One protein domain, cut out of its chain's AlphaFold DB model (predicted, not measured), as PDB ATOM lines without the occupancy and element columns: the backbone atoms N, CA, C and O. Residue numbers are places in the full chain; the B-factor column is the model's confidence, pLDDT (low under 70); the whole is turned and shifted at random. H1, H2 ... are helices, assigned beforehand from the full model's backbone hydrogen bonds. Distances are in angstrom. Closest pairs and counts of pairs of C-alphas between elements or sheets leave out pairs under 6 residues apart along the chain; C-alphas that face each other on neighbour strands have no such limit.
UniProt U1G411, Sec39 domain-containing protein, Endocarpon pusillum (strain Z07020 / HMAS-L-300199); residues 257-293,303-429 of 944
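What this domain is: This is residues 257 to 293 and 303 to 429 of the 944 residues of the protein "Sec39 domain-containing protein" of Endocarpon pusillum (strain Z07020 / HMAS-L-300199) (UniProt U1G411). Four helices, H1 to H4, make an up-and-down bundle, each running against the one before it; H7 packs along H4, and H8 crosses H7 steeply and meets the last residues of H3. A long link, residues 344 to 364, runs round the outside of H7 to the short H5 and H6, while residues 287 to 293 stick out as a free arm at one end of the length. The printed part has 164 residues with eight named helices, H1 to H8 in chain order, and no named strand: all helix. It is compact, with a radius of gyration of the C-alphas of 15.4 A, yet elongated in outline, spanning 54 by 31 by 31 A.

How they stand to each other: Start at H1, residues 257 to 270, which with residues 264 to 268 alone touches H2, residues 272 to 281; this hairpin has a steep tilt of 41 degrees, and its closest C-alphas, of Ser 268 and Ala 275, are 5.1 A apart. Next look at H3, residues 303 to 321, the hub: it touches H1 at a shallow tilt of 13 degrees, the same way, closest at C-alphas 265 and 318, 5.3 A. H3 and H4, residues 327 to 343, form a hairpin at 17 degrees, with C-alphas 312 and 340 closest at 5.3 A. H4 also touches H2, closest at C-alphas 332 and 276, 6.0 A. H4 touches H7, residues 392 to 410, at a shallow tilt of 19 degrees, opposite ways, where you find C-alphas 337 and 395 closest at 6.9 A. H8, residues 419 to 428, touches H7 at residues 401 to 405 alone, only just about perpendicular at 72 degrees, with C-alphas 401 and 422 closest at 6.4 A. H3 and H8 touch only at their ends, C-alphas 320 and 420 being closest at 5.1 A. H5, residues 365 to 368, and H6, residues 372 to 375, are each close but not clearly touching H8, with closest C-alphas 6.5 A and 7.6 A away. Every O i to N i+4 pair is within hydrogen-bond range in H2, H4, H7 and H8; H1 has 9 of 10 and H3 14 of 15, while H5 and H6 are too short for such a pair.

Where its parts are: Find C-alpha 257 at (205.197, 194.037, 222.504), where H1 begins and runs 20.6 A. H3 covers 26.4 A, H4 24.6 A and H7 26.6 A; H7 starts at C-alpha 392, (194.974, 214.535, 228.578). H8 ends at C-alpha 428, (181.865, 213.865, 210.800).

The domain as a whole: The C-alphas farthest apart, of Tyr 293 and Gln 414, are 54.9 A apart. Residues 294 to 302 are not printed, and C-alphas 293 and 303 are 21.2 A apart across the cut. H4 to H5 and H6 to H7 are long links. Mean pLDDT of the printed part is 87.5; residues 351 to 356, 361 and 414 are under 70.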
ATOM      1  N   TRP A 257     206.312 193.474 221.729       85.56
ATOM      2  CA  TRP A 257     205.197 194.037 222.504       85.56
ATOM      3  C   TRP A 257     204.104 194.682 221.637       85.56
ATOM      4  O   TRP A 257     202.975 194.835 222.094       85.56
ATOM      5  N   GLN A 258     204.412 195.036 220.389       85.75
ATOM      6  CA  GLN A 258     203.418 195.448 219.408       85.75
ATOM      7  C   GLN A 258     202.491 194.287 219.025       85.75
ATOM      8  O   GLN A 258     201.293 194.516 218.930       85.75
ATOM      9  N   ASP A 259     202.996 193.056 218.914       86.88
ATOM     10  CA  ASP A 259     202.173 191.872 218.629       86.88
ATOM     11  C   ASP A 259     201.168 191.613 219.768       86.88
ATOM     12  O   ASP A 259     200.041 191.191 219.526       86.88
ATOM     13  N   VAL A 260     201.542 191.919 221.020       90.62
ATOM     14  CA  VAL A 260     200.626 191.861 222.178       90.62
ATOM     15  C   VAL A 260     199.538 192.928 222.068       90.62
ATOM     16  O   VAL A 260     198.367 192.644 222.301       90.62
ATOM     17  N   ASN A 261     199.908 194.150 221.686       91.88
ATOM     18  CA  ASN A 261     198.958 195.240 221.475       91.88
ATOM     19  C   ASN A 261     197.989 194.945 220.313       91.88
ATOM     20  O   ASN A 261     196.792 195.202 220.435       91.88
ATOM     21  N   GLU A 262     198.493 194.369 219.218       91.12
ATOM     22  CA  GLU A 262     197.694 193.891 218.085       91.12
ATOM     23  C   GLU A 262     196.759 192.756 218.529       91.12
ATOM     24  O   GLU A 262     195.561 192.824 218.267       91.12
ATOM     25  N   TRP A 263     197.250 191.789 219.312       92.38
ATOM     26  CA  TRP A 263     196.424 190.716 219.876       92.38
ATOM     27  C   TRP A 263     195.289 191.240 220.770       92.38
ATOM     28  O   TRP A 263     194.162 190.750 220.673       92.38
ATOM     29  N   ILE A 264     195.545 192.245 221.619       93.44
ATOM     30  CA  ILE A 264     194.508 192.879 222.455       93.44
ATOM     31  C   ILE A 264     193.429 193.515 221.566       93.44
ATOM     32  O   ILE A 264     192.233 193.334 221.816       93.44
ATOM     33  N   LEU A 265     193.840 194.231 220.514       93.56
ATOM     34  CA  LEU A 265     192.922 194.868 219.572       93.56
ATOM     35  C   LEU A 265     192.097 193.839 218.792       93.56
ATOM     36  O   LEU A 265     190.873 193.946 218.761       93.56
ATOM     37  N   GLU A 266     192.731 192.815 218.221       92.19
ATOM     38  CA  GLU A 266     192.059 191.725 217.504       92.19
ATOM     39  C   GLU A 266     191.082 190.968 218.410       92.19
ATOM     40  O   GLU A 266     189.948 190.684 218.016       92.19
ATOM     41  N   THR A 267     191.486 190.695 219.654       91.62
ATOM     42  CA  THR A 267     190.621 190.047 220.647       91.62
ATOM     43  C   THR A 267     189.400 190.910 220.943       91.62
ATOM     44  O   THR A 267     188.301 190.374 221.025       91.62
ATOM     45  N   SER A 268     189.547 192.237 221.008       92.81
ATOM     46  CA  SER A 268     188.434 193.152 221.289       92.81
ATOM     47  C   SER A 268     187.336 193.169 220.217       92.81
ATOM     48  O   SER A 268     186.186 193.464 220.537       92.81
ATOM     49  N   LEU A 269     187.668 192.815 218.968       91.38
ATOM     50  CA  LEU A 269     186.708 192.718 217.861       91.38
ATOM     51  C   LEU A 269     185.825 191.467 217.954       91.38
ATOM     52  O   LEU A 269     184.712 191.464 217.434       91.38
ATOM     53  N   GLY A 270     186.330 190.391 218.567       89.19
ATOM     54  CA  GLY A 270     185.594 189.136 218.737       89.19
ATOM     55  C   GLY A 270     184.983 188.967 220.131       89.19
ATOM     56  O   GLY A 270     183.836 188.549 220.258       89.19
ATOM     57  N   ASP A 271     185.755 189.282 221.169       91.06
ATOM     58  CA  ASP A 271     185.418 189.128 222.584       91.06
ATOM     59  C   ASP A 271     185.909 190.356 223.373       91.06
ATOM     60  O   ASP A 271     186.978 190.370 223.993       91.06
ATOM     61  N   TYR A 272     185.110 191.425 223.314       93.12
ATOM     62  CA  TYR A 272     185.418 192.692 223.976       93.12
ATOM     63  C   TYR A 272     185.561 192.564 225.495       93.12
ATOM     64  O   TYR A 272     186.390 193.248 226.096       93.12
ATOM     65  N   ASP A 273     184.789 191.675 226.122       92.00
ATOM     66  CA  ASP A 273     184.834 191.487 227.569       92.00
ATOM     67  C   ASP A 273     186.171 190.867 228.002       92.00
ATOM     68  O   ASP A 273     186.773 191.341 228.968       92.00
ATOM     69  N   LEU A 274     186.694 189.890 227.247       92.25
ATOM     70  CA  LEU A 274     188.026 189.326 227.487       92.25
ATOM     71  C   LEU A 274     189.136 190.374 227.317       92.25
ATOM     72  O   LEU A 274     190.019 190.473 228.171       92.25
ATOM     73  N   ALA A 275     189.088 191.175 226.248       93.81
ATOM     74  CA  ALA A 275     190.073 192.236 226.022       93.81
ATOM     75  C   ALA A 275     190.034 193.299 227.136       93.81
ATOM     76  O   ALA A 275     191.076 193.720 227.642       93.81
ATOM     77  N   ALA A 276     188.837 193.692 227.579       93.81
ATOM     78  CA  ALA A 276     188.673 194.624 228.687       93.81
ATOM     79  C   ALA A 276     189.192 194.047 230.011       93.81
ATOM     80  O   ALA A 276     189.848 194.758 230.776       93.81
ATOM     81  N   GLU A 277     188.936 192.766 230.293       93.62
ATOM     82  CA  GLU A 277     189.482 192.095 231.474       93.62
ATOM     83  C   GLU A 277     191.007 191.996 231.443       93.62
ATOM     84  O   GLU A 277     191.634 192.260 232.471       93.62
ATOM     85  N   ALA A 278     191.594 191.683 230.284       93.56
ATOM     86  CA  ALA A 278     193.039 191.681 230.080       93.56
ATOM     87  C   ALA A 278     193.651 193.038 230.453       93.56
ATOM     88  O   ALA A 278     194.548 193.096 231.291       93.56
ATOM     89  N   ILE A 279     193.101 194.132 229.915       94.25
ATOM     90  CA  ILE A 279     193.588 195.495 230.177       94.25
ATOM     91  C   ILE A 279     193.399 195.894 231.648       94.25
ATOM     92  O   ILE A 279     194.269 196.509 232.261       94.25
ATOM     93  N   CYS A 280     192.251 195.559 232.239       91.75
ATOM     94  CA  CYS A 280     191.946 195.959 233.612       91.75
ATOM     95  C   CYS A 280     192.778 195.199 234.655       91.75
ATOM     96  O   CYS A 280     193.045 195.748 235.720       91.75
ATOM     97  N   LYS A 281     193.143 193.939 234.387       91.38
ATOM     98  CA  LYS A 281     193.864 193.071 235.335       91.38
ATOM     99  C   LYS A 281     195.385 193.085 235.153       91.38
ATOM    100  O   LYS A 281     196.069 192.467 235.962       91.38
ATOM    101  N   TRP A 282     195.904 193.761 234.128       92.62
ATOM    102  CA  TRP A 282     197.332 193.807 233.813       92.62
ATOM    103  C   TRP A 282     197.815 195.252 233.609       92.62
ATOM    104  O   TRP A 282     197.187 196.037 232.899       92.62
ATOM    105  N   ASP A 283     198.929 195.625 234.245       85.50
ATOM    106  CA  ASP A 283     199.534 196.973 234.168       85.50
ATOM    107  C   ASP A 283     200.418 197.175 232.911       85.50
ATOM    108  O   ASP A 283     201.114 198.184 232.763       85.50
ATOM    109  N   GLY A 284     200.371 196.228 231.970       87.75
ATOM    110  CA  GLY A 284     201.094 196.288 230.704       87.75
ATOM    111  C   GLY A 284     202.552 195.822 230.813       87.75
ATOM    112  O   GLY A 284     202.923 195.145 231.769       87.75
ATOM    113  N   PRO A 285     203.423 196.197 229.856       86.19
ATOM    114  CA  PRO A 285     204.793 195.674 229.744       86.19
ATOM    115  C   PRO A 285     205.718 195.917 230.948       86.19
ATOM    116  O   PRO A 285     206.800 195.338 231.007       86.19
ATOM    117  N   ARG A 286     205.325 196.788 231.888       83.56
ATOM    118  CA  ARG A 286     206.057 197.044 233.142       83.56
ATOM    119  C   ARG A 286     205.700 196.067 234.254       83.56
ATOM    120  O   ARG A 286     206.461 195.915 235.200       83.56
ATOM    121  N   ASP A 287     204.536 195.444 234.152       88.19
ATOM    122  CA  ASP A 287     204.022 194.504 235.129       88.19
ATOM    123  C   ASP A 287     204.228 193.087 234.619       88.19
ATOM    124  O   ASP A 287     203.342 192.454 234.045       88.19
ATOM    125  N   VAL A 288     205.460 192.621 234.778       89.06
ATOM    126  CA  VAL A 288     205.883 191.285 234.380       89.06
ATOM    127  C   VAL A 288     206.428 190.583 235.608       89.06
ATOM    128  O   VAL A 288     207.262 191.129 236.319       89.06
ATOM    129  N   ASP A 289     205.958 189.365 235.845       90.38
ATOM    130  CA  ASP A 289     206.455 188.516 236.920       90.38
ATOM    131  C   ASP A 289     207.539 187.599 236.353       90.38
ATOM    132  O   ASP A 289     207.231 186.632 235.658       90.38
ATOM    133  N   LEU A 290     208.807 187.882 236.650       88.19
ATOM    134  CA  LEU A 290     209.946 187.088 236.170       88.19
ATOM    135  C   LEU A 290     210.338 185.949 237.134       88.19
ATOM    136  O   LEU A 290     211.440 185.408 237.031       88.19
ATOM    137  N   GLY A 291     209.466 185.580 238.080       84.25
ATOM    138  CA  GLY A 291     209.650 184.418 238.956       84.25
ATOM    139  C   GLY A 291     210.784 184.560 239.973       84.25
ATOM    140  O   GLY A 291     211.321 183.559 240.428       84.25
ATOM    141  N   GLY A 292     211.185 185.791 240.307       83.94
ATOM    142  CA  GLY A 292     212.299 186.058 241.227       83.94
ATOM    143  C   GLY A 292     213.693 185.981 240.592       83.94
ATOM    144  O   GLY A 292     214.678 186.251 241.272       83.94
ATOM    145  N   TYR A 293     213.795 185.700 239.287       84.00
ATOM    146  CA  TYR A 293     215.068 185.671 238.546       84.00
ATOM    147  C   TYR A 293     215.520 187.050 238.037       84.00
ATOM    148  O   TYR A 293     216.425 187.160 237.205       84.00
ATOM    149  N   ALA A 303     212.698 203.834 227.091       76.25
ATOM    150  CA  ALA A 303     212.025 202.757 226.368       76.25
ATOM    151  C   ALA A 303     210.788 202.219 227.113       76.25
ATOM    152  O   ALA A 303     209.769 201.932 226.482       76.25
ATOM    153  N   ASP A 304     210.830 202.150 228.446       77.38
ATOM    154  CA  ASP A 304     209.705 201.677 229.262       77.38
ATOM    155  C   ASP A 304     208.554 202.685 229.276       77.38
ATOM    156  O   ASP A 304     207.398 202.317 229.481       77.38
ATOM    157  N   THR A 305     208.833 203.978 229.082       82.75
ATOM    158  CA  THR A 305     207.785 205.002 228.910       82.75
ATOM    159  C   THR A 305     207.089 204.863 227.563       82.75
ATOM    160  O   THR A 305     205.861 204.899 227.506       82.75
ATOM    161  N   VAL A 306     207.846 204.599 226.494       85.69
ATOM    162  CA  VAL A 306     207.299 204.390 225.147       85.69
ATOM    163  C   VAL A 306     206.413 203.143 225.104       85.69
ATOM    164  O   VAL A 306     205.316 203.189 224.549       85.69
ATOM    165  N   LEU A 307     206.834 202.048 225.747       86.38
ATOM    166  CA  LEU A 307     206.035 200.820 225.841       86.38
ATOM    167  C   LEU A 307     204.713 201.037 226.589       86.38
ATOM    168  O   LEU A 307     203.671 200.576 226.121       86.38
ATOM    169  N   SER A 308     204.724 201.774 227.704       88.44
ATOM    170  CA  SER A 308     203.494 202.122 228.428       88.44
ATOM    171  C   SER A 308     202.556 203.004 227.606       88.44
ATOM    172  O   SER A 308     201.345 202.794 227.642       88.44
ATOM    173  N   ILE A 309     203.094 203.950 226.827       89.69
ATOM    174  CA  ILE A 309     202.294 204.783 225.919       89.69
ATOM    175  C   ILE A 309     201.633 203.916 224.843       89.69
ATOM    176  O   ILE A 309     200.436 204.059 224.613       89.69
ATOM    177  N   HIS A 310     202.371 202.997 224.214       90.44
ATOM    178  CA  HIS A 310     201.814 202.110 223.188       90.44
ATOM    179  C   HIS A 310     200.781 201.125 223.756       90.44
ATOM    180  O   HIS A 310     199.776 200.853 223.105       90.44
ATOM    181  N   TYR A 311     200.984 200.622 224.977       92.94
ATOM    182  CA  TYR A 311     199.995 199.790 225.664       92.94
ATOM    183  C   TYR A 311     198.712 200.571 225.981       92.94
ATOM    184  O   TYR A 311     197.614 200.130 225.644       92.94
ATOM    185  N   GLY A 312     198.844 201.775 226.550       93.50
ATOM    186  CA  GLY A 312     197.709 202.674 226.770       93.50
ATOM    187  C   GLY A 312     196.994 203.029 225.464       93.50
ATOM    188  O   GLY A 312     195.768 203.107 225.428       93.50
ATOM    189  N   GLN A 313     197.746 203.161 224.370       94.50
ATOM    190  CA  GLN A 313     197.191 203.376 223.043       94.50
ATOM    191  C   GLN A 313     196.384 202.187 222.531       94.50
ATOM    192  O   GLN A 313     195.276 202.383 222.034       94.50
ATOM    193  N   ALA A 314     196.901 200.969 222.676       94.62
ATOM    194  CA  ALA A 314     196.178 199.756 222.313       94.62
ATOM    195  C   ALA A 314     194.879 199.624 223.115       94.62
ATOM    196  O   ALA A 314     193.824 199.338 222.551       94.62
ATOM    197  N   ALA A 315     194.929 199.934 224.411       95.19
ATOM    198  CA  ALA A 315     193.756 199.950 225.270       95.19
ATOM    199  C   ALA A 315     192.693 200.955 224.789       95.19
ATOM    200  O   ALA A 315     191.534 200.576 224.623       95.19
ATOM    201  N   LEU A 316     193.065 202.202 224.475       95.56
ATOM    202  CA  LEU A 316     192.129 203.184 223.905       95.56
ATOM    203  C   LEU A 316     191.622 202.764 222.517       95.56
ATOM    204  O   LEU A 316     190.442 202.946 222.217       95.56
ATOM    205  N   ALA A 317     192.476 202.157 221.690       95.50
ATOM    206  CA  ALA A 317     192.094 201.628 220.385       95.50
ATOM    207  C   ALA A 317     190.982 200.574 220.500       95.50
ATOM    208  O   ALA A 317     190.035 200.634 219.719       95.50
ATOM    209  N   THR A 318     191.016 199.687 221.506       95.19
ATOM    210  CA  THR A 318     189.932 198.702 221.716       95.19
ATOM    211  C   THR A 318     188.565 199.355 221.920       95.19
ATOM    212  O   THR A 318     187.557 198.842 221.441       95.19
ATOM    213  N   VAL A 319     188.519 200.516 222.585       95.44
ATOM    214  CA  VAL A 319     187.273 201.254 222.842       95.44
ATOM    215  C   VAL A 319     186.729 201.886 221.559       95.44
ATOM    216  O   VAL A 319     185.517 201.946 221.377       95.44
ATOM    217  N   TYR A 320     187.592 202.330 220.645       94.00
ATOM    218  CA  TYR A 320     187.168 202.889 219.354       94.00
ATOM    219  C   TYR A 320     186.906 201.831 218.275       94.00
ATOM    220  O   TYR A 320     186.160 202.105 217.336       94.00
ATOM    221  N   ALA A 321     187.505 200.646 218.391       92.00
ATOM    222  CA  ALA A 321     187.358 199.557 217.427       92.00
ATOM    223  C   ALA A 321     186.083 198.727 217.634       92.00
ATOM    224  O   ALA A 321     185.616 198.084 216.698       92.00
ATOM    225  N   THR A 322     185.527 198.729 218.849       88.44
ATOM    226  CA  THR A 322     184.347 197.933 219.194       88.44
ATOM    227  C   THR A 322     183.052 198.502 218.610       88.44
ATOM    228  O   THR A 322     182.716 199.673 218.803       88.44
ATOM    229  N   ASP A 323     182.273 197.628 217.971       87.62
ATOM    230  CA  ASP A 323     180.895 197.905 217.547       87.62
ATOM    231  C   ASP A 323     179.868 197.436 218.609       87.62
ATOM    232  O   ASP A 323     178.652 197.489 218.398       87.62
ATOM    233  N   HIS A 324     180.326 196.967 219.778       85.31
ATOM    234  CA  HIS A 324     179.445 196.495 220.843       85.31
ATOM    235  C   HIS A 324     178.718 197.661 221.530       85.31
ATOM    236  O   HIS A 324     179.322 198.610 222.024       85.31
ATOM    237  N   THR A 325     177.392 197.549 221.632       86.50
ATOM    238  CA  THR A 325     176.506 198.577 222.214       86.50
ATOM    239  C   THR A 325     175.833 198.119 223.515       86.50
ATOM    240  O   THR A 325     174.800 198.643 223.936       86.50
ATOM    241  N   SER A 326     176.368 197.079 224.160       87.62
ATOM    242  CA  SER A 326     175.821 196.566 225.417       87.62
ATOM    243  C   SER A 326     176.162 197.504 226.584       87.62
ATOM    244  O   SER A 326     177.216 198.135 226.611       87.62
ATOM    245  N   SER A 327     175.300 197.565 227.604       86.00
ATOM    246  CA  SER A 327     175.590 198.366 228.804       86.00
ATOM    247  C   SER A 327     176.811 197.841 229.571       86.00
ATOM    248  O   SER A 327     177.469 198.601 230.276       86.00
ATOM    249  N   GLN A 328     177.137 196.550 229.421       88.06
ATOM    250  CA  GLN A 328     178.369 195.967 229.953       88.06
ATOM    251  C   GLN A 328     179.600 196.454 229.180       88.06
ATOM    252  O   GLN A 328     180.585 196.826 229.812       88.06
ATOM    253  N   ALA A 329     179.519 196.546 227.848       90.06
ATOM    254  CA  ALA A 329     180.580 197.118 227.027       90.06
ATOM    255  C   ALA A 329     180.849 198.578 227.422       90.06
ATOM    256  O   ALA A 329     181.995 198.923 227.669       90.06
ATOM    257  N   ASN A 330     179.808 199.399 227.620       89.50
ATOM    258  CA  ASN A 330     179.978 200.781 228.093       89.50
ATOM    259  C   ASN A 330     180.699 200.841 229.460       89.50
ATOM    260  O   ASN A 330     181.659 201.589 229.636       89.50
ATOM    261  N   ARG A 331     180.305 199.996 230.426       90.62
ATOM    262  CA  ARG A 331     181.003 199.895 231.726       90.62
ATOM    263  C   ARG A 331     182.468 199.489 231.571       90.62
ATOM    264  O   ARG A 331     183.326 200.038 232.258       90.62
ATOM    265  N   ASN A 332     182.755 198.538 230.689       92.88
ATOM    266  CA  ASN A 332     184.114 198.099 230.399       92.88
ATOM    267  C   ASN A 332     184.940 199.213 229.728       92.88
ATOM    268  O   ASN A 332     186.073 199.433 230.148       92.88
ATOM    269  N   SER A 333     184.361 200.004 228.818       94.19
ATOM    270  CA  SER A 333     185.008 201.193 228.245       94.19
ATOM    271  C   SER A 333     185.391 202.226 229.307       94.19
ATOM    272  O   SER A 333     186.491 202.774 229.261       94.19
ATOM    273  N   TRP A 334     184.519 202.472 230.294       93.12
ATOM    274  CA  TRP A 334     184.831 203.352 231.429       93.12
ATOM    275  C   TRP A 334     185.989 202.822 232.275       93.12
ATOM    276  O   TRP A 334     186.892 203.583 232.613       93.12
ATOM    277  N   ARG A 335     186.005 201.516 232.573       93.50
ATOM    278  CA  ARG A 335     187.105 200.885 233.318       93.50
ATOM    279  C   ARG A 335     188.435 200.993 232.572       93.50
ATOM    280  O   ARG A 335     189.452 201.290 233.190       93.50
ATOM    281  N   ILE A 336     188.425 200.790 231.252       95.06
ATOM    282  CA  ILE A 336     189.611 200.968 230.405       95.06
ATOM    283  C   ILE A 336     190.077 202.428 230.439       95.06
ATOM    284  O   ILE A 336     191.264 202.674 230.626       95.06
ATOM    285  N   LEU A 337     189.164 203.399 230.312       94.62
ATOM    286  CA  LEU A 337     189.501 204.823 230.384       94.62
ATOM    287  C   LEU A 337     190.176 205.185 231.717       94.62
ATOM    288  O   LEU A 337     191.223 205.829 231.704       94.62
ATOM    289  N   GLU A 338     189.596 204.770 232.848       92.50
ATOM    290  CA  GLU A 338     190.165 205.006 234.184       92.50
ATOM    291  C   GLU A 338     191.559 204.377 234.303       92.50
ATOM    292  O   GLU A 338     192.508 205.030 234.735       92.50
ATOM    293  N   ARG A 339     191.714 203.144 233.813       91.69
ATOM    294  CA  ARG A 339     192.987 202.427 233.838       91.69
ATOM    295  C   ARG A 339     194.072 203.105 233.002       91.69
ATOM    296  O   ARG A 339     195.202 203.242 233.459       91.69
ATOM    297  N   VAL A 340     193.750 203.534 231.783       93.44
ATOM    298  CA  VAL A 340     194.713 204.234 230.918       93.44
ATOM    299  C   VAL A 340     195.067 205.604 231.497       93.44
ATOM    300  O   VAL A 340     196.216 206.028 231.382       93.44
ATOM    301  N   ALA A 341     194.121 206.283 232.149       92.06
ATOM    302  CA  ALA A 341     194.386 207.540 232.840       92.06
ATOM    303  C   ALA A 341     195.402 207.362 233.980       92.06
ATOM    304  O   ALA A 341     196.351 208.146 234.064       92.06
ATOM    305  N   ASP A 342     195.268 206.292 234.771       90.31
ATOM    306  CA  ASP A 342     196.235 205.930 235.814       90.31
ATOM    307  C   ASP A 342     197.627 205.642 235.221       90.31
ATOM    308  O   ASP A 342     198.626 206.181 235.698       90.31
ATOM    309  N   ILE A 343     197.703 204.862 234.131       87.94
ATOM    310  CA  ILE A 343     198.969 204.536 233.441       87.94
ATOM    311  C   ILE A 343     199.641 205.795 232.870       87.94
ATOM    312  O   ILE A 343     200.864 205.931 232.920       87.94
ATOM    313  N   ALA A 344     198.851 206.724 232.331       88.25
ATOM    314  CA  ALA A 344     199.337 207.986 231.779       88.25
ATOM    315  C   ALA A 344     199.657 209.041 232.857       88.25
ATOM    316  O   ALA A 344     200.178 210.105 232.523       88.25
ATOM    317  N   GLY A 345     199.332 208.782 234.131       86.44
ATOM    318  CA  GLY A 345     199.484 209.745 235.225       86.44
ATOM    319  C   GLY A 345     198.557 210.961 235.110       86.44
ATOM    320  O   GLY A 345     198.875 212.033 235.626       86.44
ATOM    321  N   VAL A 346     197.426 210.831 234.409       87.12
ATOM    322  CA  VAL A 346     196.448 211.908 234.212       87.12
ATOM    323  C   VAL A 346     195.303 211.731 235.202       87.12
ATOM    324  O   VAL A 346     194.533 210.781 235.117       87.12
ATOM    325  N   HIS A 347     195.132 212.683 236.117       81.56
ATOM    326  CA  HIS A 347     194.019 212.646 237.062       81.56
ATOM    327  C   HIS A 347     192.686 212.964 236.370       81.56
ATOM    328  O   HIS A 347     192.412 214.112 236.013       81.56
ATOM    329  N   LEU A 348     191.834 211.946 236.228       80.75
ATOM    330  CA  LEU A 348     190.439 212.092 235.821       80.75
ATOM    331  C   LEU A 348     189.509 211.698 236.980       80.75
ATOM    332  O   LEU A 348     189.710 210.646 237.582       80.75
ATOM    333  N   PRO A 349     188.486 212.513 237.299       77.44
ATOM    334  CA  PRO A 349     187.393 212.107 238.176       77.44
ATOM    335  C   PRO A 349     186.806 210.760 237.749       77.44
ATOM    336  O   PRO A 349     186.462 210.594 236.574       77.44
ATOM    337  N   ARG A 350     186.690 209.826 238.701       73.19
ATOM    338  CA  ARG A 350     186.114 208.496 238.470       73.19
ATOM    339  C   ARG A 350     184.650 208.603 238.099       73.19
ATOM    340  O   ARG A 350     183.946 209.469 238.610       73.19
ATOM    341  N   HIS A 351     184.170 207.680 237.274       68.75
ATOM    342  CA  HIS A 351     182.783 207.683 236.811       68.75
ATOM    343  C   HIS A 351     181.758 207.681 237.964       68.75
ATOM    344  O   HIS A 351     180.700 208.300 237.842       68.75
ATOM    345  N   SER A 352     182.063 207.006 239.080       63.47
ATOM    346  CA  SER A 352     181.208 206.938 240.278       63.47
ATOM    347  C   SER A 352     181.055 208.264 241.019       63.47
ATOM    348  O   SER A 352     180.042 208.466 241.681       63.47
ATOM    349  N   ASP A 353     182.038 209.154 240.898       57.91
ATOM    350  CA  ASP A 353     182.168 210.352 241.736       57.91
ATOM    351  C   ASP A 353     181.617 211.604 241.022       57.91
ATOM    352  O   ASP A 353     181.657 212.720 241.538       57.91
ATOM    353  N   ILE A 354     181.107 211.426 239.800       60.66
ATOM    354  CA  ILE A 354     180.581 212.488 238.948       60.66
ATOM    355  C   ILE A 354     179.106 212.739 239.313       60.66
ATOM    356  O   ILE A 354     178.193 212.170 238.714       60.66
ATOM    357  N   GLU A 355     178.866 213.621 240.289       57.47
ATOM    358  CA  GLU A 355     177.513 214.095 240.650       57.47
ATOM    359  C   GLU A 355     176.917 215.083 239.615       57.47
ATOM    360  O   GLU A 355     175.723 215.381 239.651       57.47
ATOM    361  N   GLY A 356     177.714 215.571 238.652       69.88
ATOM    362  CA  GLY A 356     177.309 216.570 237.648       69.88
ATOM    363  C   GLY A 356     177.887 216.328 236.249       69.88
ATOM    364  O   GLY A 356     178.640 215.396 236.028       69.88
ATOM    365  N   LEU A 357     177.545 217.148 235.257       80.06
ATOM    366  CA  LEU A 357     178.075 216.982 233.893       80.06
ATOM    367  C   LEU A 357     179.510 217.547 233.798       80.06
ATOM    368  O   LEU A 357     179.736 218.670 234.254       80.06
ATOM    369  N   PRO A 358     180.489 216.810 233.232       80.75
ATOM    370  CA  PRO A 358     181.875 217.266 233.170       80.75
ATOM    371  C   PRO A 358     182.029 218.454 232.209       80.75
ATOM    372  O   PRO A 358     181.357 218.525 231.182       80.75
ATOM    373  N   ASN A 359     182.927 219.389 232.523       78.69
ATOM    374  CA  ASN A 359     183.249 220.507 231.632       78.69
ATOM    375  C   ASN A 359     184.436 220.132 230.729       78.69
ATOM    376  O   ASN A 359     185.555 220.029 231.228       78.69
ATOM    377  N   GLU A 360     184.184 219.906 229.436       77.00
ATOM    378  CA  GLU A 360     185.152 219.401 228.442       77.00
ATOM    379  C   GLU A 360     185.128 220.251 227.160       77.00
ATOM    380  O   GLU A 360     185.094 219.734 226.041       77.00
ATOM    381  N   SER A 361     185.075 221.575 227.330       68.31
ATOM    382  CA  SER A 361     184.828 222.519 226.233       68.31
ATOM    383  C   SER A 361     186.018 222.671 225.287       68.31
ATOM    384  O   SER A 361     185.825 222.953 224.105       68.31
ATOM    385  N   GLU A 362     187.234 222.470 225.799       70.31
ATOM    386  CA  GLU A 362     188.486 222.654 225.071       70.31
ATOM    387  C   GLU A 362     188.951 221.346 224.427       70.31
ATOM    388  O   GLU A 362     189.295 220.377 225.110       70.31
ATOM    389  N   GLN A 363     189.006 221.341 223.096       78.38
ATOM    390  CA  GLN A 363     189.535 220.236 222.304       78.38
ATOM    391  C   GLN A 363     190.667 220.731 221.406       78.38
ATOM    392  O   GLN A 363     190.528 221.781 220.777       78.38
ATOM    393  N   PRO A 364     191.787 219.996 221.314       80.69
ATOM    394  CA  PRO A 364     192.858 220.368 220.407       80.69
ATOM    395  C   PRO A 364     192.432 220.168 218.948       80.69
ATOM    396  O   PRO A 364     191.735 219.208 218.610       80.69
ATOM    397  N   GLU A 365     192.940 221.025 218.061       81.44
ATOM    398  CA  GLU A 365     192.696 220.941 216.614       81.44
ATOM    399  C   GLU A 365     193.096 219.584 216.022       81.44
ATOM    400  O   GLU A 365     192.457 219.106 215.084       81.44
ATOM    401  N   SER A 366     194.093 218.917 216.616       84.25
ATOM    402  CA  SER A 366     194.536 217.582 216.211       84.25
ATOM    403  C   SER A 366     193.458 216.509 216.332       84.25
ATOM    404  O   SER A 366     193.513 215.546 215.585       84.25
ATOM    405  N   ILE A 367     192.485 216.657 217.242       86.38
ATOM    406  CA  ILE A 367     191.351 215.728 217.387       86.38
ATOM    407  C   ILE A 367     190.215 216.095 216.428       86.38
ATOM    408  O   ILE A 367     189.536 215.234 215.871       86.38
ATOM    409  N   ILE A 368     190.018 217.390 216.211       85.75
ATOM    410  CA  ILE A 368     188.911 217.933 215.423       85.75
ATOM    411  C   ILE A 368     189.106 217.692 213.918       85.75
ATOM    412  O   ILE A 368     188.132 217.518 213.184       85.75
ATOM    413  N   THR A 369     190.358 217.711 213.460       86.31
ATOM    414  CA  THR A 369     190.737 217.645 212.037       86.31
ATOM    415  C   THR A 369     191.061 216.234 211.541       86.31
ATOM    416  O   THR A 369     191.416 216.066 210.375       86.31
ATOM    417  N   ILE A 370     190.889 215.216 212.391       88.75
ATOM    418  CA  ILE A 370     191.180 213.815 212.068       88.75
ATOM    419  C   ILE A 370     190.389 213.375 210.827       88.75
ATOM    420  O   ILE A 370     189.165 213.534 210.802       88.75
ATOM    421  N   PRO A 371     191.021 212.790 209.797       88.88
ATOM    422  CA  PRO A 371     190.326 212.239 208.642       88.88
ATOM    423  C   PRO A 371     189.557 210.958 208.996       88.88
ATOM    424  O   PRO A 371     189.967 210.163 209.833       88.88
ATOM    425  N   ARG A 372     188.457 210.690 208.283       87.75
ATOM    426  CA  ARG A 372     187.614 209.498 208.523       87.75
ATOM    427  C   ARG A 372     188.368 208.168 208.434       87.75
ATOM    428  O   ARG A 372     187.953 207.203 209.067       87.75
ATOM    429  N   SER A 373     189.435 208.108 207.637       86.88
ATOM    430  CA  SER A 373     190.271 206.915 207.483       86.88
ATOM    431  C   SER A 373     191.004 206.537 208.766       86.88
ATOM    432  O   SER A 373     191.280 205.361 208.958       86.88
ATOM    433  N   GLU A 374     191.296 207.484 209.659       87.19
ATOM    434  CA  GLU A 374     192.010 207.208 210.913       87.19
ATOM    435  C   GLU A 374     191.157 206.421 211.926       87.19
ATOM    436  O   GLU A 374     191.700 205.671 212.724       87.19
ATOM    437  N   LEU A 375     189.820 206.448 211.817       86.38
ATOM    438  CA  LEU A 375     188.936 205.554 212.591       86.38
ATOM    439  C   LEU A 375     188.848 204.123 212.022       86.38
ATOM    440  O   LEU A 375     188.027 203.318 212.483       86.38
ATOM    441  N   ALA A 376     189.612 203.794 210.979       87.31
ATOM    442  CA  ALA A 376     189.770 202.410 210.549       87.31
ATOM    443  C   ALA A 376     190.642 201.660 211.560       87.31
ATOM    444  O   ALA A 376     191.634 202.198 212.040       87.31
ATOM    445  N   THR A 377     190.286 200.409 211.853       86.06
ATOM    446  CA  THR A 377     190.958 199.586 212.869       86.06
ATOM    447  C   THR A 377     192.473 199.515 212.665       86.06
ATOM    448  O   THR A 377     193.219 199.636 213.632       86.06
ATOM    449  N   ASP A 378     192.913 199.431 211.408       84.69
ATOM    450  CA  ASP A 378     194.326 199.339 211.023       84.69
ATOM    451  C   ASP A 378     195.152 200.576 211.423       84.69
ATOM    452  O   ASP A 378     196.356 200.472 211.637       84.69
ATOM    453  N   ASN A 379     194.507 201.740 211.568       89.44
ATOM    454  CA  ASN A 379     195.174 203.016 211.841       89.44
ATOM    455  C   ASN A 379     195.168 203.396 213.335       89.44
ATOM    456  O   ASN A 379     195.908 204.285 213.756       89.44
ATOM    457  N   LEU A 380     194.372 202.715 214.171       90.50
ATOM    458  CA  LEU A 380     194.210 203.072 215.589       90.50
ATOM    459  C   LEU A 380     195.491 202.867 216.422       90.50
ATOM    460  O   LEU A 380     195.663 203.515 217.462       90.50
ATOM    461  N   LEU A 381     196.389 201.986 215.971       90.50
ATOM    462  CA  LEU A 381     197.674 201.686 216.615       90.50
ATOM    463  C   LEU A 381     198.844 202.535 216.084       90.50
ATOM    464  O   LEU A 381     199.979 202.332 216.512       90.50
ATOM    465  N   GLU A 382     198.609 203.497 215.182       89.06
ATOM    466  CA  GLU A 382     199.693 204.350 214.684       89.06
ATOM    467  C   GLU A 382     200.259 205.272 215.784       89.06
ATOM    468  O   GLU A 382     199.486 205.984 216.428       89.06
ATOM    469  N   PRO A 383     201.590 205.369 215.988       84.31
ATOM    470  CA  PRO A 383     202.198 206.059 217.142       84.31
ATOM    471  C   PRO A 383     201.798 207.532 217.361       84.31
ATOM    472  O   PRO A 383     202.020 208.104 218.434       84.31
ATOM    473  N   HIS A 384     201.268 208.191 216.331       85.62
ATOM    474  CA  HIS A 384     200.898 209.607 216.351       85.62
ATOM    475  C   HIS A 384     199.387 209.849 216.237       85.62
ATOM    476  O   HIS A 384     198.972 210.991 216.050       85.62
ATOM    477  N   HIS A 385     198.567 208.813 216.414       90.44
ATOM    478  CA  HIS A 385     197.116 208.913 216.318       90.44
ATOM    479  C   HIS A 385     196.512 209.742 217.469       90.44
ATOM    480  O   HIS A 385     196.715 209.455 218.653       90.44
ATOM    481  N   ALA A 386     195.745 210.783 217.135       90.50
ATOM    482  CA  ALA A 386     195.318 211.798 218.100       90.50
ATOM    483  C   ALA A 386     194.212 211.341 219.081       90.50
ATOM    484  O   ALA A 386     194.120 211.900 220.174       90.50
ATOM    485  N   LEU A 387     193.406 210.320 218.743       91.56
ATOM    486  CA  LEU A 387     192.365 209.783 219.649       91.56
ATOM    487  C   LEU A 387     192.869 208.688 220.588       91.56
ATOM    488  O   LEU A 387     192.309 208.502 221.664       91.56
ATOM    489  N   THR A 388     193.870 207.920 220.163       93.94
ATOM    490  CA  THR A 388     194.301 206.713 220.883       93.94
ATOM    491  C   THR A 388     195.612 206.931 221.611       93.94
ATOM    492  O   THR A 388     195.863 206.241 222.585       93.94
ATOM    493  N   ARG A 389     196.442 207.911 221.235       92.25
ATOM    494  CA  ARG A 389     197.639 208.230 222.016       92.25
ATOM    495  C   ARG A 389     197.239 208.756 223.403       92.25
ATOM    496  O   ARG A 389     196.655 209.841 223.461       92.25
ATOM    497  N   PRO A 390     197.613 208.075 224.507       91.94
ATOM    498  CA  PRO A 390     197.188 208.432 225.855       91.94
ATOM    499  C   PRO A 390     197.735 209.808 226.240       91.94
ATOM    500  O   PRO A 390     198.902 209.995 226.572       91.94
ATOM    501  N   SER A 391     196.862 210.798 226.135       91.44
ATOM    502  CA  SER A 391     197.110 212.207 226.410       91.44
ATOM    503  C   SER A 391     195.896 212.793 227.117       91.44
ATOM    504  O   SER A 391     194.773 212.319 226.926       91.44
ATOM    505  N   THR A 392     196.083 213.870 227.879       90.50
ATOM    506  CA  THR A 392     194.974 214.535 228.578       90.50
ATOM    507  C   THR A 392     193.816 214.872 227.635       90.50
ATOM    508  O   THR A 392     192.661 214.685 228.001       90.50
ATOM    509  N   ALA A 393     194.109 215.305 226.406       89.62
ATOM    510  CA  ALA A 393     193.084 215.621 225.415       89.62
ATOM    511  C   ALA A 393     192.325 214.383 224.912       89.62
ATOM    512  O   ALA A 393     191.097 214.388 224.923       89.62
ATOM    513  N   SER A 394     193.034 213.315 224.525       92.19
ATOM    514  CA  SER A 394     192.404 212.064 224.066       92.19
ATOM    515  C   SER A 394     191.494 211.442 225.131       92.19
ATOM    516  O   SER A 394     190.374 211.032 224.835       92.19
ATOM    517  N   LEU A 395     191.932 211.452 226.397       92.81
ATOM    518  CA  LEU A 395     191.189 210.861 227.504       92.81
ATOM    519  C   LEU A 395     189.955 211.698 227.864       92.81
ATOM    520  O   LEU A 395     188.883 211.140 228.078       92.81
ATOM    521  N   LYS A 396     190.073 213.035 227.880       90.50
ATOM    522  CA  LYS A 396     188.930 213.951 228.054       90.50
ATOM    523  C   LYS A 396     187.909 213.814 226.925       90.50
ATOM    524  O   LYS A 396     186.707 213.753 227.182       90.50
ATOM    525  N   PHE A 397     188.377 213.705 225.683       92.12
ATOM    526  CA  PHE A 397     187.512 213.491 224.525       92.12
ATOM    527  C   PHE A 397     186.762 212.154 224.625       92.12
ATOM    528  O   PHE A 397     185.536 212.129 224.504       92.12
ATOM    529  N   LEU A 398     187.462 211.052 224.928       93.44
ATOM    530  CA  LEU A 398     186.819 209.753 225.134       93.44
ATOM    531  C   LEU A 398     185.834 209.790 226.311       93.44
ATOM    532  O   LEU A 398     184.719 209.285 226.194       93.44
ATOM    533  N   ARG A 399     186.191 210.451 227.418       91.81
ATOM    534  CA  ARG A 399     185.291 210.664 228.560       91.81
ATOM    535  C   ARG A 399     184.004 211.368 228.146       91.81
ATOM    536  O   ARG A 399     182.919 210.966 228.572       91.81
ATOM    537  N   ALA A 400     184.101 212.401 227.315       91.25
ATOM    538  CA  ALA A 400     182.945 213.140 226.831       91.25
ATOM    539  C   ALA A 400     182.066 212.295 225.888       91.25
ATOM    540  O   ALA A 400     180.837 212.322 226.005       91.25
ATOM    541  N   ILE A 401     182.669 211.462 225.032       93.62
ATOM    542  CA  ILE A 401     181.951 210.474 224.210       93.62
ATOM    543  C   ILE A 401     181.214 209.451 225.085       93.62
ATOM    544  O   ILE A 401     180.008 209.268 224.926       93.62
ATOM    545  N   LEU A 402     181.897 208.829 226.049       92.62
ATOM    546  CA  LEU A 402     181.294 207.837 226.945       92.62
ATOM    547  C   LEU A 402     180.179 208.440 227.808       92.62
ATOM    548  O   LEU A 402     179.132 207.819 228.008       92.62
ATOM    549  N   THR A 403     180.356 209.682 228.264       91.12
ATOM    550  CA  THR A 403     179.312 210.432 228.976       91.12
ATOM    551  C   THR A 403     178.119 210.707 228.061       91.12
ATOM    552  O   THR A 403     176.975 210.556 228.486       91.12
ATOM    553  N   SER A 404     178.362 211.044 226.791       92.06
ATOM    554  CA  SER A 404     177.301 211.266 225.804       92.06
ATOM    555  C   SER A 404     176.480 210.000 225.551       92.06
ATOM    556  O   SER A 404     175.251 210.054 225.545       92.06
ATOM    557  N   ILE A 405     177.147 208.851 225.410       92.19
ATOM    558  CA  ILE A 405     176.492 207.546 225.257       92.19
ATOM    559  C   ILE A 405     175.654 207.229 226.496       92.19
ATOM    560  O   ILE A 405     174.480 206.897 226.357       92.19
ATOM    561  N   ARG A 406     176.210 207.413 227.702       89.12
ATOM    562  CA  ARG A 406     175.478 207.210 228.962       89.12
ATOM    563  C   ARG A 406     174.217 208.070 229.033       89.12
ATOM    564  O   ARG A 406     173.155 207.563 229.373       89.12
ATOM    565  N   ILE A 407     174.311 209.355 228.683       89.38
ATOM    566  CA  ILE A 407     173.143 210.243 228.648       89.38
ATOM    567  C   ILE A 407     172.101 209.699 227.667       89.38
ATOM    568  O   ILE A 407     170.937 209.592 228.029       89.38
ATOM    569  N   LEU A 408     172.483 209.304 226.451       89.12
ATOM    570  CA  LEU A 408     171.530 208.740 225.489       89.12
ATOM    571  C   LEU A 408     170.897 207.420 225.967       89.12
ATOM    572  O   LEU A 408     169.712 207.187 225.703       89.12
ATOM    573  N   GLU A 409     171.644 206.584 226.693       87.38
ATOM    574  CA  GLU A 409     171.120 205.384 227.358       87.38
ATOM    575  C   GLU A 409     170.109 205.741 228.462       87.38
ATOM    576  O   GLU A 409     169.036 205.136 228.530       87.38
ATOM    577  N   GLU A 410     170.396 206.754 229.287       84.81
ATOM    578  CA  GLU A 410     169.486 207.266 230.324       84.81
ATOM    579  C   GLU A 410     168.205 207.869 229.730       84.81
ATOM    580  O   GLU A 410     167.113 207.649 230.258       84.81
ATOM    581  N   LEU A 411     168.320 208.569 228.595       81.75
ATOM    582  CA  LEU A 411     167.186 209.080 227.815       81.75
ATOM    583  C   LEU A 411     166.420 207.952 227.085       81.75
ATOM    584  O   LEU A 411     165.429 208.217 226.405       81.75
ATOM    585  N   ARG A 412     166.851 206.690 227.251       74.94
ATOM    586  CA  ARG A 412     166.245 205.464 226.706       74.94
ATOM    587  C   ARG A 412     166.067 205.496 225.191       74.94
ATOM    588  O   ARG A 412     165.027 205.099 224.657       74.94
ATOM    589  N   CYS A 413     167.098 205.945 224.483       70.00
ATOM    590  CA  CYS A 413     167.116 205.882 223.027       70.00
ATOM    591  C   CYS A 413     167.005 204.420 222.557       70.00
ATOM    592  O   CYS A 413     167.702 203.542 223.059       70.00
ATOM    593  N   GLN A 414     166.123 204.147 221.586       65.38
ATOM    594  CA  GLN A 414     165.905 202.783 221.071       65.38
ATOM    595  C   GLN A 414     167.155 202.192 220.400       65.38
ATOM    596  O   GLN A 414     167.346 200.978 220.420       65.38
ATOM    597  N   GLN A 415     167.993 203.044 219.807       72.69
ATOM    598  CA  GLN A 415     169.250 202.658 219.186       72.69
ATOM    599  C   GLN A 415     170.393 203.038 220.123       72.69
ATOM    600  O   GLN A 415     170.600 204.215 220.415       72.69
ATOM    601  N   ARG A 416     171.114 202.030 220.609       82.06
ATOM    602  CA  ARG A 416     172.343 202.236 221.371       82.06
ATOM    603  C   ARG A 416     173.471 202.538 220.389       82.06
ATOM    604  O   ARG A 416     173.559 201.883 219.353       82.06
ATOM    605  N   LEU A 417     174.286 203.538 220.702       87.94
ATOM    606  CA  LEU A 417     175.441 203.925 219.894       87.94
ATOM    607  C   LEU A 417     176.695 203.254 220.452       87.94
ATOM    608  O   LEU A 417     176.871 203.204 221.670       87.94
ATOM    609  N   SER A 418     177.563 202.763 219.568       91.62
ATOM    610  CA  SER A 418     178.919 202.370 219.957       91.62
ATOM    611  C   SER A 418     179.778 203.618 220.195       91.62
ATOM    612  O   SER A 418     179.431 204.731 219.781       91.62
ATOM    613  N   CYS A 419     180.935 203.447 220.840       92.50
ATOM    614  CA  CYS A 419     181.915 204.531 220.988       92.50
ATOM    615  C   CYS A 419     182.369 205.065 219.627       92.50
ATOM    616  O   CYS A 419     182.517 206.277 219.445       92.50
ATOM    617  N   ARG A 420     182.515 204.165 218.653       92.12
ATOM    618  CA  ARG A 420     182.846 204.494 217.271       92.12
ATOM    619  C   ARG A 420     181.768 205.347 216.610       92.12
ATOM    620  O   ARG A 420     182.083 206.405 216.067       92.12
ATOM    621  N   ASP A 421     180.503 204.944 216.721       91.44
ATOM    622  CA  ASP A 421     179.371 205.666 216.128       91.44
ATOM    623  C   ASP A 421     179.191 207.053 216.746       91.44
ATOM    624  O   ASP A 421     178.983 208.033 216.031       91.44
ATOM    625  N   ALA A 422     179.303 207.161 218.073       93.38
ATOM    626  CA  ALA A 422     179.218 208.441 218.771       93.38
ATOM    627  C   ALA A 422     180.366 209.380 218.370       93.38
ATOM    628  O   ALA A 422     180.149 210.573 218.155       93.38
ATOM    629  N   THR A 423     181.575 208.840 218.194       93.12
ATOM    630  CA  THR A 423     182.733 209.606 217.707       93.12
ATOM    631  C   THR A 423     182.528 210.060 216.268       93.12
ATOM    632  O   THR A 423     182.791 211.215 215.934       93.12
ATOM    633  N   PHE A 424     181.978 209.189 215.419       92.44
ATOM    634  CA  PHE A 424     181.632 209.542 214.049       92.44
ATOM    635  C   PHE A 424     180.570 210.649 213.996       92.44
ATOM    636  O   PHE A 424     180.694 211.596 213.214       92.44
ATOM    637  N   LEU A 425     179.547 210.559 214.850       92.75
ATOM    638  CA  LEU A 425     178.492 211.562 214.977       92.75
ATOM    639  C   LEU A 425     179.059 212.919 215.425       92.75
ATOM    640  O   LEU A 425     178.662 213.954 214.884       92.75
ATOM    641  N   ALA A 426     180.026 212.914 216.344       92.12
ATOM    642  CA  ALA A 426     180.668 214.124 216.842       92.12
ATOM    643  C   ALA A 426     181.602 214.786 215.810       92.12
ATOM    644  O   ALA A 426     181.543 216.000 215.609       92.12
ATOM    645  N   LEU A 427     182.441 214.009 215.116       91.44
ATOM    646  CA  LEU A 427     183.467 214.555 214.217       91.44
ATOM    647  C   LEU A 427     182.958 214.808 212.788       91.44
ATOM    648  O   LEU A 427     183.318 215.812 212.169       91.44
ATOM    649  N   TYR A 428     182.102 213.933 212.249       91.94
ATOM    650  CA  TYR A 428     181.865 213.865 210.800       91.94
ATOM    651  C   TYR A 428     180.427 214.031 210.337       91.94
ATOM    652  O   TYR A 428     180.214 214.191 209.126       91.94
ATOM    653  N   ALA A 429     179.448 213.922 211.231       91.19
ATOM    654  CA  ALA A 429     178.055 213.973 210.825       91.19
ATOM    655  C   ALA A 429     177.648 215.363 210.330       91.19
ATOM    656  O   ALA A 429     178.182 216.392 210.738       91.19
TER     657      ALA A 429